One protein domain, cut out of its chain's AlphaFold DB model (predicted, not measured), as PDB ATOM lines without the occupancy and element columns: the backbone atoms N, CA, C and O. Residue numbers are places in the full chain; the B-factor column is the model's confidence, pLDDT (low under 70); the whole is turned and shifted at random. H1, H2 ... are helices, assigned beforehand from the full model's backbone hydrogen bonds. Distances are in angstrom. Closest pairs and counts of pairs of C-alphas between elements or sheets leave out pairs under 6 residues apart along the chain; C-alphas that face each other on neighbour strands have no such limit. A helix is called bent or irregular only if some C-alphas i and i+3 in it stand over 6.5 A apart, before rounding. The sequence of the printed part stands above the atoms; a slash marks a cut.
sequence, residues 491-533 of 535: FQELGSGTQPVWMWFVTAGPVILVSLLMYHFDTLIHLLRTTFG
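This is residues 491 to 533 of the 535 residues of an uncharacterized protein of Blastomyces dermatitidis ATCC 26199 (UniProt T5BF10). A hooked tail, residues 491 to 501, leads into the long helix H1, and the shorter helix H2 follows end to end, turning off at a corner. Nothing folds back on these parts: residues 491 to 533 stand free. The printed part has 43 residues, with two named helices, H1 then H2, and no named strand; the class is all helix. It is extended, with a radius of gyration of the C-alphas of 17.4 A, and a rod in outline, 51 by 17 by 14 A.

H1, residues 502 to 519, and H2, residues 521 to 532, meet only through their link, a tight one of 1 residue, His 520. Every O i to N i+4 pair is within hydrogen-bond range in H2; in H1 12 of 14 are.

H1 begins at C-alpha 502 (113.622, 142.470, 146.011) and is 26.2 A long. It is neither bent nor irregular, but only just: C-alphas 507 and 510 are 6.1 A apart. H2 is 15.7 A long and ends at C-alpha 532 (97.019, 122.841, 117.101).

The C-alphas farthest apart, those of Gly 497 and Gly 533, are 51.9 A apart. The printed part has no cut. Residues 491 to 499 and 531 to 533 are under pLDDT 70.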
ATOM      1  N   PHE A 491     101.704 142.917 158.832       68.12
ATOM      2  CA  PHE A 491     101.421 141.582 159.364       68.12
ATOM      3  C   PHE A 491     102.626 141.043 160.147       68.12
ATOM      4  O   PHE A 491     103.771 141.179 159.712       68.12
ATOM      5  N   GLN A 492     102.381 140.412 161.298       62.22
ATOM      6  CA  GLN A 492     103.445 139.846 162.139       62.22
ATOM      7  C   GLN A 492     104.099 138.621 161.475       62.22
ATOM      8  O   GLN A 492     105.291 138.375 161.644       62.22
ATOM      9  N   GLU A 493     103.337 137.905 160.652       67.44
ATOM     10  CA  GLU A 493     103.692 136.667 159.957       67.44
ATOM     11  C   GLU A 493     104.567 136.901 158.714       67.44
ATOM     12  O   GLU A 493     105.303 136.007 158.302       67.44
ATOM     13  N   LEU A 494     104.520 138.103 158.125       62.06
ATOM     14  CA  LEU A 494     105.320 138.483 156.949       62.06
ATOM     15  C   LEU A 494     106.685 139.102 157.322       62.06
ATOM     16  O   LEU A 494     107.510 139.367 156.447       62.06
ATOM     17  N   GLY A 495     106.968 139.255 158.619       59.44
ATOM     18  CA  GLY A 495     108.209 139.822 159.146       59.44
ATOM     19  C   GLY A 495     108.152 141.347 159.188       59.44
ATOM     20  O   GLY A 495     108.352 142.023 158.181       59.44
ATOM     21  N   SER A 496     107.897 141.904 160.370       57.84
ATOM     22  CA  SER A 496     107.799 143.348 160.586       57.84
ATOM     23  C   SER A 496     109.155 144.046 160.384       57.84
ATOM     24  O   SER A 496     109.948 144.168 161.316       57.84
ATOM     25  N   GLY A 497     109.416 144.514 159.158       60.81
ATOM     26  CA  GLY A 497     110.435 145.527 158.850       60.81
ATOM     27  C   GLY A 497     111.811 145.046 158.366       60.81
ATOM     28  O   GLY A 497     112.638 145.889 158.037       60.81
ATOM     29  N   THR A 498     112.079 143.737 158.277       62.03
ATOM     30  CA  THR A 498     113.400 143.202 157.864       62.03
ATOM     31  C   THR A 498     113.418 142.517 156.494       62.03
ATOM     32  O   THR A 498     114.444 141.952 156.113       62.03
ATOM     33  N   GLN A 499     112.317 142.548 155.732       67.38
ATOM     34  CA  GLN A 499     112.275 141.911 154.414       67.38
ATOM     35  C   GLN A 499     112.962 142.777 153.344       67.38
ATOM     36  O   GLN A 499     112.626 143.955 153.198       67.38
ATOM     37  N   PRO A 500     113.912 142.230 152.564       76.94
ATOM     38  CA  PRO A 500     114.542 142.962 151.477       76.94
ATOM     39  C   PRO A 500     113.565 143.295 150.337       76.94
ATOM     40  O   PRO A 500     112.766 142.469 149.899       76.94
ATOM     41  N   VAL A 501     113.721 144.504 149.786       76.31
ATOM     42  CA  VAL A 501     112.862 145.106 148.743       76.31
ATOM     43  C   VAL A 501     112.721 144.238 147.479       76.31
ATOM     44  O   VAL A 501     111.720 144.330 146.772       76.31
ATOM     45  N   TRP A 502     113.677 143.343 147.193       83.44
ATOM     46  CA  TRP A 502     113.622 142.470 146.011       83.44
ATOM     47  C   TRP A 502     112.440 141.482 146.027       83.44
ATOM     48  O   TRP A 502     111.967 141.098 144.957       83.44
ATOM     49  N   MET A 503     111.912 141.106 147.201       80.75
ATOM     50  CA  MET A 503     110.768 140.182 147.291       80.75
ATOM     51  C   MET A 503     109.466 140.778 146.747       80.75
ATOM     52  O   MET A 503     108.618 140.050 146.221       80.75
ATOM     53  N   TRP A 504     109.323 142.105 146.789       82.06
ATOM     54  CA  TRP A 504     108.208 142.790 146.140       82.06
ATOM     55  C   TRP A 504     108.240 142.577 144.621       82.06
ATOM     56  O   TRP A 504     107.232 142.199 144.032       82.06
ATOM     57  N   PHE A 505     109.408 142.712 143.983       82.75
ATOM     58  CA  PHE A 505     109.549 142.487 142.539       82.75
ATOM     59  C   PHE A 505     109.248 141.031 142.146       82.75
ATOM     60  O   PHE A 505     108.612 140.787 141.119       82.75
ATOM     61  N   VAL A 506     109.653 140.067 142.981       87.44
ATOM     62  CA  VAL A 506     109.428 138.629 142.737       87.44
ATOM     63  C   VAL A 506     107.972 138.210 142.937       87.44
ATOM     64  O   VAL A 506     107.533 137.253 142.308       87.44
ATOM     65  N   THR A 507     107.193 138.945 143.733       85.44
ATOM     66  CA  THR A 507     105.746 138.709 143.883       85.44
ATOM     67  C   THR A 507     104.911 139.500 142.872       85.44
ATOM     68  O   THR A 507     103.964 138.959 142.306       85.44
ATOM     69  N   ALA A 508     105.284 140.745 142.565       86.56
ATOM     70  CA  ALA A 508     104.586 141.588 141.594       86.56
ATOM     71  C   ALA A 508     104.710 141.072 140.149       86.56
ATOM     72  O   ALA A 508     103.728 141.091 139.406       86.56
ATOM     73  N   GLY A 509     105.890 140.578 139.750       87.25
ATOM     74  CA  GLY A 509     106.148 140.083 138.391       87.25
ATOM     75  C   GLY A 509     105.196 138.961 137.944       87.25
ATOM     76  O   GLY A 509     104.510 139.130 136.934       87.25
ATOM     77  N   PRO A 510     105.090 137.841 138.689       89.75
ATOM     78  CA  PRO A 510     104.165 136.753 138.370       89.75
ATOM     79  C   PRO A 510     102.695 137.183 138.377       89.75
ATOM     80  O   PRO A 510     101.938 136.765 137.507       89.75
ATOM     81  N   VAL A 511     102.288 138.050 139.312       88.62
ATOM     82  CA  VAL A 511     100.903 138.547 139.397       88.62
ATOM     83  C   VAL A 511     100.537 139.380 138.166       88.62
ATOM     84  O   VAL A 511      99.465 139.185 137.589       88.62
ATOM     85  N   ILE A 512     101.433 140.261 137.711       86.75
ATOM     86  CA  ILE A 512     101.237 141.028 136.472       86.75
ATOM     87  C   ILE A 512     101.222 140.096 135.254       86.75
ATOM     88  O   ILE A 512     100.351 140.234 134.395       86.75
ATOM     89  N   LEU A 513     102.137 139.122 135.190       87.00
ATOM     90  CA  LEU A 513     102.206 138.156 134.092       87.00
ATOM     91  C   LEU A 513     100.902 137.355 133.964       87.00
ATOM     92  O   LEU A 513     100.345 137.268 132.874       87.00
ATOM     93  N   VAL A 514     100.386 136.819 135.074       87.38
ATOM     94  CA  VAL A 514      99.109 136.090 135.104       87.38
ATOM     95  C   VAL A 514      97.955 136.995 134.675       87.38
ATOM     96  O   VAL A 514      97.118 136.580 133.878       87.38
ATOM     97  N   SER A 515      97.937 138.248 135.130       86.81
ATOM     98  CA  SER A 515      96.886 139.210 134.771       86.81
ATOM     99  C   SER A 515      96.881 139.537 133.272       86.81
ATOM    100  O   SER A 515      95.819 139.586 132.652       86.81
ATOM    101  N   LEU A 516      98.060 139.687 132.658       84.88
ATOM    102  CA  LEU A 516      98.196 139.886 131.211       84.88
ATOM    103  C   LEU A 516      97.815 138.634 130.409       84.88
ATOM    104  O   LEU A 516      97.161 138.748 129.372       84.88
ATOM    105  N   LEU A 517      98.181 137.444 130.894       86.12
ATOM    106  CA  LEU A 517      97.790 136.174 130.274       86.12
ATOM    107  C   LEU A 517      96.272 135.965 130.313       86.12
ATOM    108  O   LEU A 517      95.702 135.526 129.318       86.12
ATOM    109  N   MET A 518      95.612 136.322 131.419       84.19
ATOM    110  CA  MET A 518      94.150 136.270 131.521       84.19
ATOM    111  C   MET A 518      93.469 137.266 130.578       84.19
ATOM    112  O   MET A 518      92.463 136.931 129.961       84.19
ATOM    113  N   TYR A 519      94.022 138.469 130.412       84.00
ATOM    114  CA  TYR A 519      93.481 139.461 129.478       84.00
ATOM    115  C   TYR A 519      93.581 139.016 128.011       84.00
ATOM    116  O   TYR A 519      92.665 139.247 127.226       84.00
ATOM    117  N   HIS A 520      94.670 138.340 127.638       84.25
ATOM    118  CA  HIS A 520      94.873 137.805 126.287       84.25
ATOM    119  C   HIS A 520      94.382 136.363 126.105       84.25
ATOM    120  O   HIS A 520      94.679 135.747 125.082       84.25
ATOM    121  N   PHE A 521      93.633 135.813 127.062       81.75
ATOM    122  CA  PHE A 521      93.277 134.396 127.101       81.75
ATOM    123  C   PHE A 521      92.520 133.930 125.850       81.75
ATOM    124  O   PHE A 521      92.878 132.909 125.267       81.75
ATOM    125  N   ASP A 522      91.557 134.714 125.357       75.56
ATOM    126  CA  ASP A 522      90.808 134.375 124.138       75.56
ATOM    127  C   ASP A 522      91.680 134.425 122.879       75.56
ATOM    128  O   ASP A 522      91.570 133.566 122.004       75.56
ATOM    129  N   THR A 523      92.595 135.396 122.788       77.50
ATOM    130  CA  THR A 523      93.547 135.496 121.670       77.50
ATOM    131  C   THR A 523      94.541 134.339 121.704       77.50
ATOM    132  O   THR A 523      94.855 133.766 120.665       77.50
ATOM    133  N   LEU A 524      94.992 133.959 122.901       72.81
ATOM    134  CA  LEU A 524      95.879 132.827 123.143       72.81
ATOM    135  C   LEU A 524      95.199 131.507 122.759       72.81
ATOM    136  O   LEU A 524      95.799 130.702 122.056       72.81
ATOM    137  N   ILE A 525      93.935 131.308 123.150       78.12
ATOM    138  CA  ILE A 525      93.132 130.134 122.777       78.12
ATOM    139  C   ILE A 525      92.911 130.080 121.269       78.12
ATOM    140  O   ILE A 525      93.040 129.007 120.683       78.12
ATOM    141  N   HIS A 526      92.600 131.207 120.625       75.75
ATOM    142  CA  HIS A 526      92.450 131.244 119.172       75.75
ATOM    143  C   HIS A 526      93.753 130.879 118.463       75.75
ATOM    144  O   HIS A 526      93.729 130.067 117.544       75.75
ATOM    145  N   LEU A 527      94.883 131.421 118.923       75.50
ATOM    146  CA  LEU A 527      96.201 131.170 118.345       75.50
ATOM    147  C   LEU A 527      96.629 129.712 118.557       75.50
ATOM    148  O   LEU A 527      97.107 129.075 117.618       75.50
ATOM    149  N   LEU A 528      96.362 129.151 119.741       75.56
ATOM    150  CA  LEU A 528      96.547 127.733 120.061       75.56
ATOM    151  C   LEU A 528      95.635 126.833 119.218       75.56
ATOM    152  O   LEU A 528      96.086 125.809 118.722       75.56
ATOM    153  N   ARG A 529      94.380 127.221 118.975       75.56
ATOM    154  CA  ARG A 529      93.446 126.463 118.128       75.56
ATOM    155  C   ARG A 529      93.816 126.539 116.641       75.56
ATOM    156  O   ARG A 529      93.615 125.562 115.938       75.56
ATOM    157  N   THR A 530      94.394 127.640 116.159       75.19
ATOM    158  CA  THR A 530      94.908 127.741 114.779       75.19
ATOM    159  C   THR A 530      96.255 127.050 114.573       75.19
ATOM    160  O   THR A 530      96.592 126.716 113.445       75.19
ATOM    161  N   THR A 531      97.037 126.840 115.636       69.81
ATOM    162  CA  THR A 531      98.337 126.144 115.566       69.81
ATOM    163  C   THR A 531      98.252 124.658 115.925       69.81
ATOM    164  O   THR A 531      99.124 123.901 115.513       69.81
ATOM    165  N   PHE A 532      97.208 124.226 116.642       68.75
ATOM    166  CA  PHE A 532      97.019 122.841 117.101       68.75
ATOM    167  C   PHE A 532      95.616 122.256 116.824       68.75
ATOM    168  O   PHE A 532      95.277 121.202 117.359       68.75
ATOM    169  N   GLY A 533      94.776 122.917 116.022       49.97
ATOM    170  CA  GLY A 533      93.486 122.366 115.592       49.97
ATOM    171  C   GLY A 533      93.670 121.291 114.509       49.97
ATOM    172  O   GLY A 533      94.420 121.547 113.571       49.97
TER     173      GLY A 533